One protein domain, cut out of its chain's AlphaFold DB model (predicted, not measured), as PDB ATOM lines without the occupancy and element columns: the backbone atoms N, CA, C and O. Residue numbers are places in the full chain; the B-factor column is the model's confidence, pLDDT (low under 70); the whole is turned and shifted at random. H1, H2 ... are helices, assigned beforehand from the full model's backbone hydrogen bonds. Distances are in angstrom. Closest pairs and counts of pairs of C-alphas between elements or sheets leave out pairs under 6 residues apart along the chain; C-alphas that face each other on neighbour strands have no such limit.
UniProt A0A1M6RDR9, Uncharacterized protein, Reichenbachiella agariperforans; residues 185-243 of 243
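What this domain is: This is residues 185 to 243 of the 243 residues of an uncharacterized protein of Reichenbachiella agariperforans (UniProt A0A1M6RDR9). Two helices, H2 and the longer H4, run side by side in opposite directions, and H1, a short helix of four residues, packs on H2 close to H4. H3 comes just before H4 along the chain and makes a corner with it, standing almost at right angles to H4 near its first residues, and the long link from H2 to H3 swings out as a loop whose residues 210 to 215 stick out and make one far end of the outline. The printed part has 59 residues with four named helices, H1, H2, H3 and H4 in that order along the chain, and no named strand; the class is all helix. By its radius of gyration of the C-alphas, 11.7 A, the whole is compact, and the C-alphas span 36 by 16 by 16 A along the three main axes.

How they stand to each other: Begin at H1, residues 186 to 189, and go on over a tight link of 4 residues to H2, residues 194 to 202. H1 and H2 touch, and their closest C-alphas are those of Thr 187 and Val 197, 5.2 A apart. Now look ahead to H4, residues 227 to 241, and you will find that it touches H2 with residues 234 to 238 alone. The closest C-alphas of H2 and H4 are those of Val 196 and Ala 234, 6.4 A apart. The lines of H2 and H4 stand at a shallow tilt of 30 degrees, and the two helices run opposite ways. H1 is close to H4 but not clearly touching it, with the C-alphas of Ile 186 and Arg 231 the closest at 7.3 A. Go back to the residues before H4 to find H3, residues 218 to 225, which touches no helix. H3 is close to H4 but not clearly touching it; the C-alphas of Asn 223 and Val 230 are the closest at 6.7 A, and the two lines are about perpendicular at 78 degrees. H3 is apart from H1 and also from H2. In the backbone, every O i to N i+4 pair of H2 and H3 is within hydrogen-bond range. In H4 10 of 11 such pairs are, while H1 is too short for one and has its 1 pair of O i and N i+3 within range.

Where its parts are: Find C-alpha 186 at (205.452, 174.302, 281.936), where H1 begins; its 4 residues run from Ile 186 to Glu 189, 5.3 A from first to last C-alpha. H2 runs from Pro 194 to Lys 202, and its first and last C-alphas are 12.1 A apart. Next find C-alpha 218 at (193.017, 182.038, 270.264); from there H3 runs to Met 225, over 10.6 A. H4, the longest helix with 15 residues, runs from Lys 227 over 21.3 A to Asn 241, whose C-alpha is at (204.529, 159.725, 279.504).

The domain as a whole: The two C-alphas farthest apart are those of Glu 212 and Glu 243, at 36.5 A; Glu 212 is among the residues that stand free, and Glu 243 is the chain's last residue. The C-alphas of the first and last printed residues, Asn 185 and Glu 243, are 18.8 A apart. The printed part has no cut. The link from H2 to H3, residues 203 to 217, is long and has no named element; its C-alphas lie 3 to 19 A from the mean of the C-alphas. The link from H3 to H4, with 1 residue between them, is tight. The mean pLDDT of the printed part is 77.6, and the model's confidence is low, under 70, at residues 207 to 225. H3 has a mean pLDDT of 55, while H1, H2 and H4 have means of 93, 92 and 93.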
ATOM      1  N   ASN A 185     205.202 177.179 285.400       92.69
ATOM      2  CA  ASN A 185     205.785 177.470 284.106       92.69
ATOM      3  C   ASN A 185     206.175 176.156 283.416       92.69
ATOM      4  O   ASN A 185     207.275 175.657 283.632       92.69
ATOM      5  N   ILE A 186     205.278 175.614 282.586       92.38
ATOM      6  CA  ILE A 186     205.452 174.302 281.936       92.38
ATOM      7  C   ILE A 186     206.805 174.199 281.213       92.38
ATOM      8  O   ILE A 186     207.549 173.256 281.449       92.38
ATOM      9  N   THR A 187     207.171 175.193 280.396       92.31
ATOM     10  CA  THR A 187     208.386 175.123 279.561       92.31
ATOM     11  C   THR A 187     209.686 175.186 280.358       92.31
ATOM     12  O   THR A 187     210.725 174.745 279.876       92.31
ATOM     13  N   LYS A 188     209.650 175.735 281.578       94.00
ATOM     14  CA  LYS A 188     210.819 175.794 282.466       94.00
ATOM     15  C   LYS A 188     210.873 174.639 283.450       94.00
ATOM     16  O   LYS A 188     211.959 174.180 283.779       94.00
ATOM     17  N   GLU A 189     209.723 174.252 283.984       94.44
ATOM     18  CA  GLU A 189     209.643 173.308 285.097       94.44
ATOM     19  C   GLU A 189     209.565 171.859 284.630       94.44
ATOM     20  O   GLU A 189     210.012 170.996 285.372       94.44
ATOM     21  N   LEU A 190     209.067 171.611 283.411       94.44
ATOM     22  CA  LEU A 190     208.948 170.281 282.796       94.44
ATOM     23  C   LEU A 190     209.892 170.126 281.590       94.44
ATOM     24  O   LEU A 190     209.589 169.432 280.620       94.44
ATOM     25  N   VAL A 191     211.022 170.840 281.611       94.31
ATOM     26  CA  VAL A 191     212.006 170.887 280.512       94.31
ATOM     27  C   VAL A 191     212.674 169.535 280.240       94.31
ATOM     28  O   VAL A 191     213.147 169.270 279.138       94.31
ATOM     29  N   ASP A 192     212.692 168.675 281.251       94.19
ATOM     30  CA  ASP A 192     213.136 167.288 281.201       94.19
ATOM     31  C   ASP A 192     212.197 166.379 280.394       94.19
ATOM     32  O   ASP A 192     212.607 165.286 280.009       94.19
ATOM     33  N   CYS A 193     210.993 166.848 280.044       95.25
ATOM     34  CA  CYS A 193     210.105 166.168 279.112       95.25
ATOM     35  C   CYS A 193     209.838 166.993 277.840       95.25
ATOM     36  O   CYS A 193     208.827 167.702 277.749       95.25
ATOM     37  N   PRO A 194     210.697 166.868 276.805       94.69
ATOM     38  CA  PRO A 194     210.586 167.646 275.570       94.69
ATOM     39  C   PRO A 194     209.221 167.543 274.888       94.69
ATOM     40  O   PRO A 194     208.748 168.519 274.318       94.69
ATOM     41  N   MET A 195     208.565 166.384 274.988       95.31
ATOM     42  CA  MET A 195     207.238 166.153 274.416       95.31
ATOM     43  C   MET A 195     206.176 167.082 275.027       95.31
ATOM     44  O   MET A 195     205.422 167.715 274.289       95.31
ATOM     45  N   VAL A 196     206.151 167.227 276.356       94.81
ATOM     46  CA  VAL A 196     205.203 168.113 277.054       94.81
ATOM     47  C   VAL A 196     205.489 169.580 276.722       94.81
ATOM     48  O   VAL A 196     204.566 170.359 276.472       94.81
ATOM     49  N   VAL A 197     206.770 169.958 276.660       93.75
ATOM     50  CA  VAL A 197     207.187 171.311 276.259       93.75
ATOM     51  C   VAL A 197     206.733 171.623 274.835       93.75
ATOM     52  O   VAL A 197     206.119 172.663 274.605       93.75
ATOM     53  N   GLU A 198     206.960 170.708 273.893       92.94
ATOM     54  CA  GLU A 198     206.574 170.874 272.492       92.94
ATOM     55  C   GLU A 198     205.051 171.004 272.337       92.94
ATOM     56  O   GLU A 198     204.575 171.907 271.642       92.94
ATOM     57  N   LYS A 199     204.270 170.164 273.032       92.06
ATOM     58  CA  LYS A 199     202.803 170.270 273.059       92.06
ATOM     59  C   LYS A 199     202.337 171.615 273.606       92.06
ATOM     60  O   LYS A 199     201.429 172.227 273.040       92.06
ATOM     61  N   GLN A 200     202.970 172.117 274.668       90.62
ATOM     62  CA  GLN A 200     202.651 173.435 275.215       90.62
ATOM     63  C   GLN A 200     202.981 174.562 274.229       90.62
ATOM     64  O   GLN A 200     202.167 175.468 274.050       90.62
ATOM     65  N   GLU A 201     204.141 174.522 273.572       88.44
ATOM     66  CA  GLU A 201     204.557 175.531 272.585       88.44
ATOM     67  C   GLU A 201     203.650 175.541 271.351       88.44
ATOM     68  O   GLU A 201     203.284 176.602 270.835       88.44
ATOM     69  N   LYS A 202     203.212 174.359 270.914       88.25
ATOM     70  CA  LYS A 202     202.210 174.208 269.856       88.25
ATOM     71  C   LYS A 202     200.802 174.591 270.317       88.25
ATOM     72  O   LYS A 202     199.943 174.847 269.465       88.25
ATOM     73  N   GLY A 203     200.572 174.710 271.624       82.81
ATOM     74  CA  GLY A 203     199.275 175.007 272.223       82.81
ATOM     75  C   GLY A 203     198.289 173.856 272.050       82.81
ATOM     76  O   GLY A 203     197.142 174.102 271.697       82.81
ATOM     77  N   GLU A 204     198.742 172.615 272.212       86.38
ATOM     78  CA  GLU A 204     197.917 171.405 272.072       86.38
ATOM     79  C   GLU A 204     197.066 171.126 273.319       86.38
ATOM     80  O   GLU A 204     196.005 170.519 273.215       86.38
ATOM     81  N   TYR A 205     197.461 171.648 274.482       83.19
ATOM     82  CA  TYR A 205     196.660 171.628 275.709       83.19
ATOM     83  C   TYR A 205     195.573 172.723 275.683       83.19
ATOM     84  O   TYR A 205     195.567 173.627 276.512       83.19
ATOM     85  N   GLN A 206     194.684 172.715 274.687       70.12
ATOM     86  CA  GLN A 206     193.555 173.652 274.608       70.12
ATOM     87  C   GLN A 206     192.298 173.072 275.256       70.12
ATOM     88  O   GLN A 206     191.921 171.931 275.003       70.12
ATOM     89  N   VAL A 207     191.602 173.901 276.034       59.75
ATOM     90  CA  VAL A 207     190.248 173.608 276.508       59.75
ATOM     91  C   VAL A 207     189.287 174.003 275.393       59.75
ATOM     92  O   VAL A 207     189.150 175.183 275.069       59.75
ATOM     93  N   VAL A 208     188.679 173.015 274.740       52.41
ATOM     94  CA  VAL A 208     187.716 173.254 273.661       52.41
ATOM     95  C   VAL A 208     186.374 173.650 274.277       52.41
ATOM     96  O   VAL A 208     185.512 172.810 274.497       52.41
ATOM     97  N   GLU A 209     186.183 174.942 274.529       48.03
ATOM     98  CA  GLU A 209     184.855 175.536 274.725       48.03
ATOM     99  C   GLU A 209     184.634 176.668 273.714       48.03
ATOM    100  O   GLU A 209     184.614 177.848 274.043       48.03
ATOM    101  N   SER A 210     184.535 176.308 272.434       40.12
ATOM    102  CA  SER A 210     183.653 176.943 271.439       40.12
ATOM    103  C   SER A 210     183.906 176.338 270.060       40.12
ATOM    104  O   SER A 210     185.035 176.260 269.578       40.12
ATOM    105  N   ASN A 211     182.821 175.897 269.424       44.84
ATOM    106  CA  ASN A 211     182.768 175.686 267.986       44.84
ATOM    107  C   ASN A 211     183.063 177.025 267.302       44.84
ATOM    108  O   ASN A 211     182.193 177.885 267.327       44.84
ATOM    109  N   GLU A 212     184.255 177.201 266.739       40.53
ATOM    110  CA  GLU A 212     184.511 177.935 265.492       40.53
ATOM    111  C   GLU A 212     186.016 177.908 265.177       40.53
ATOM    112  O   GLU A 212     186.875 177.943 266.056       40.53
ATOM    113  N   GLU A 213     186.319 177.751 263.892       43.06
ATOM    114  CA  GLU A 213     187.632 177.483 263.307       43.06
ATOM    115  C   GLU A 213     188.745 178.398 263.863       43.06
ATOM    116  O   GLU A 213     188.759 179.617 263.678       43.06
ATOM    117  N   ALA A 214     189.710 177.797 264.565       41.34
ATOM    118  CA  ALA A 214     190.723 178.521 265.324       41.34
ATOM    119  C   ALA A 214     191.825 179.120 264.429       41.34
ATOM    120  O   ALA A 214     192.734 178.430 263.962       41.34
ATOM    121  N   SER A 215     191.793 180.444 264.262       46.38
ATOM    122  CA  SER A 215     192.930 181.250 263.802       46.38
ATOM    123  C   SER A 215     193.895 181.564 264.965       46.38
ATOM    124  O   SER A 215     193.514 181.570 266.137       46.38
ATOM    125  N   GLY A 216     195.178 181.799 264.660       51.19
ATOM    126  CA  GLY A 216     196.309 181.803 265.611       51.19
ATOM    127  C   GLY A 216     196.263 182.769 266.812       51.19
ATOM    128  O   GLY A 216     197.142 182.683 267.667       51.19
ATOM    129  N   GLY A 217     195.255 183.641 266.928       48.66
ATOM    130  CA  GLY A 217     195.045 184.520 268.088       48.66
ATOM    131  C   GLY A 217     194.443 183.829 269.324       48.66
ATOM    132  O   GLY A 217     194.696 184.266 270.445       48.66
ATOM    133  N   ASN A 218     193.720 182.713 269.156       53.62
ATOM    134  CA  ASN A 218     193.017 182.038 270.264       53.62
ATOM    135  C   ASN A 218     193.937 181.295 271.252       53.62
ATOM    136  O   ASN A 218     193.553 181.058 272.398       53.62
ATOM    137  N   LYS A 219     195.175 180.966 270.857       55.00
ATOM    138  CA  LYS A 219     196.108 180.193 271.701       55.00
ATOM    139  C   LYS A 219     196.519 180.931 272.978       55.00
ATOM    140  O   LYS A 219     196.656 180.305 274.024       55.00
ATOM    141  N   PHE A 220     196.686 182.253 272.915       54.44
ATOM    142  CA  PHE A 220     197.041 183.067 274.083       54.44
ATOM    143  C   PHE A 220     195.846 183.305 275.017       54.44
ATOM    144  O   PHE A 220     196.023 183.323 276.233       54.44
ATOM    145  N   LEU A 221     194.635 183.439 274.464       50.84
ATOM    146  CA  LEU A 221     193.410 183.671 275.236       50.84
ATOM    147  C   LEU A 221     193.004 182.436 276.050       50.84
ATOM    148  O   LEU A 221     192.745 182.566 277.245       50.84
ATOM    149  N   ASN A 222     193.063 181.238 275.461       53.03
ATOM    150  CA  ASN A 222     192.762 179.992 276.177       53.03
ATOM    151  C   ASN A 222     193.771 179.706 277.298       53.03
ATOM    152  O   ASN A 222     193.378 179.319 278.396       53.03
ATOM    153  N   ASN A 223     195.060 179.978 277.064       55.09
ATOM    154  CA  ASN A 223     196.096 179.841 278.090       55.09
ATOM    155  C   ASN A 223     195.893 180.817 279.260       55.09
ATOM    156  O   ASN A 223     196.335 180.530 280.364       55.09
ATOM    157  N   MET A 224     195.250 181.968 279.035       56.69
ATOM    158  CA  MET A 224     194.996 182.973 280.070       56.69
ATOM    159  C   MET A 224     193.673 182.734 280.813       56.69
ATOM    160  O   MET A 224     193.641 182.893 282.031       56.69
ATOM    161  N   MET A 225     192.609 182.327 280.110       57.59
ATOM    162  CA  MET A 225     191.283 182.072 280.694       57.59
ATOM    163  C   MET A 225     191.173 180.704 281.379       57.59
ATOM    164  O   MET A 225     190.531 180.604 282.420       57.59
ATOM    165  N   PHE A 226     191.852 179.678 280.860       74.50
ATOM    166  CA  PHE A 226     191.818 178.306 281.388       74.50
ATOM    167  C   PHE A 226     193.179 177.850 281.921       74.50
ATOM    168  O   PHE A 226     193.536 176.672 281.892       74.50
ATOM    169  N   LYS A 227     193.945 178.817 282.431       82.00
ATOM    170  CA  LYS A 227     195.334 178.686 282.887       82.00
ATOM    171  C   LYS A 227     195.574 177.482 283.808       82.00
ATOM    172  O   LYS A 227     196.657 176.904 283.773       82.00
ATOM    173  N   GLU A 228     194.614 177.140 284.665       85.81
ATOM    174  CA  GLU A 228     194.712 175.990 285.574       85.81
ATOM    175  C   GLU A 228     194.528 174.667 284.822       85.81
ATOM    176  O   GLU A 228     195.372 173.783 284.918       85.81
ATOM    177  N   GLN A 229     193.477 174.561 284.005       87.56
ATOM    178  CA  GLN A 229     193.112 173.346 283.268       87.56
ATOM    179  C   GLN A 229     194.184 172.941 282.252       87.56
ATOM    180  O   GLN A 229     194.549 171.771 282.182       87.56
ATOM    181  N   VAL A 230     194.747 173.910 281.521       89.75
ATOM    182  CA  VAL A 230     195.873 173.677 280.596       89.75
ATOM    183  C   VAL A 230     197.042 172.995 281.306       89.75
ATOM    184  O   VAL A 230     197.658 172.069 280.786       89.75
ATOM    185  N   ARG A 231     197.341 173.433 282.526       93.56
ATOM    186  CA  ARG A 231     198.464 172.899 283.294       93.56
ATOM    187  C   ARG A 231     198.152 171.587 283.964       93.56
ATOM    188  O   ARG A 231     199.045 170.762 284.056       93.56
ATOM    189  N   MET A 232     196.911 171.383 284.390       94.31
ATOM    190  CA  MET A 232     196.463 170.070 284.840       94.31
ATOM    191  C   MET A 232     196.646 169.036 283.725       94.31
ATOM    192  O   MET A 232     197.268 168.010 283.971       94.31
ATOM    193  N   MET A 233     196.255 169.352 282.484       93.31
ATOM    194  CA  MET A 233     196.502 168.472 281.333       93.31
ATOM    195  C   MET A 233     197.997 168.216 281.090       93.31
ATOM    196  O   MET A 233     198.391 167.083 280.834       93.31
ATOM    197  N   ALA A 234     198.845 169.244 281.204       94.94
ATOM    198  CA  ALA A 234     200.293 169.071 281.072       94.94
ATOM    199  C   ALA A 234     200.891 168.195 282.191       94.94
ATOM    200  O   ALA A 234     201.786 167.396 281.928       94.94
ATOM    201  N   ILE A 235     200.390 168.316 283.427       96.19
ATOM    202  CA  ILE A 235     200.791 167.475 284.566       96.19
ATOM    203  C   ILE A 235     200.373 166.022 284.342       96.19
ATOM    204  O   ILE A 235     201.182 165.119 284.546       96.19
ATOM    205  N   GLU A 236     199.132 165.790 283.912       95.25
ATOM    206  CA  GLU A 236     198.621 164.453 283.597       95.25
ATOM    207  C   GLU A 236     199.458 163.784 282.499       95.25
ATOM    208  O   GLU A 236     199.893 162.643 282.657       95.25
ATOM    209  N   ASP A 237     199.745 164.515 281.419       95.06
ATOM    210  CA  ASP A 237     200.563 164.027 280.309       95.06
ATOM    211  C   ASP A 237     202.007 163.748 280.748       95.06
ATOM    212  O   ASP A 237     202.583 162.726 280.370       95.06
ATOM    213  N   TYR A 238     202.572 164.603 281.609       96.38
ATOM    214  CA  TYR A 238     203.897 164.384 282.181       96.38
ATOM    215  C   TYR A 238     203.949 163.111 283.032       96.38
ATOM    216  O   TYR A 238     204.804 162.248 282.827       96.38
ATOM    217  N   ASN A 239     203.004 162.958 283.962       95.94
ATOM    218  CA  ASN A 239     202.944 161.802 284.856       95.94
ATOM    219  C   ASN A 239     202.773 160.486 284.087       95.94
ATOM    220  O   ASN A 239     203.364 159.473 284.477       95.94
ATOM    221  N   ALA A 240     202.017 160.514 282.985       95.19
ATOM    222  CA  ALA A 240     201.765 159.353 282.143       95.19
ATOM    223  C   ALA A 240     202.945 158.980 281.228       95.19
ATOM    224  O   ALA A 240     203.184 157.790 281.023       95.19
ATOM    225  N   ASN A 241     203.663 159.961 280.669       93.69
ATOM    226  CA  ASN A 241     204.529 159.725 279.504       93.69
ATOM    227  C   ASN A 241     206.010 160.081 279.688       93.69
ATOM    228  O   ASN A 241     206.814 159.737 278.823       93.69
ATOM    229  N   CYS A 242     206.385 160.769 280.763       89.81
ATOM    230  CA  CYS A 242     207.768 161.193 281.005       89.81
ATOM    231  C   CYS A 242     208.402 160.318 282.090       89.81
ATOM    232  O   CYS A 242     207.673 159.821 282.944       89.81
ATOM    233  N   GLU A 243     209.716 160.086 282.055       76.25
ATOM    234  CA  GLU A 243     210.444 159.274 283.053       76.25
ATOM    235  C   GLU A 243     210.956 160.103 284.230       76.25
ATOM    236  O   GLU A 243     211.538 161.179 283.984       76.25
TER     237      GLU A 243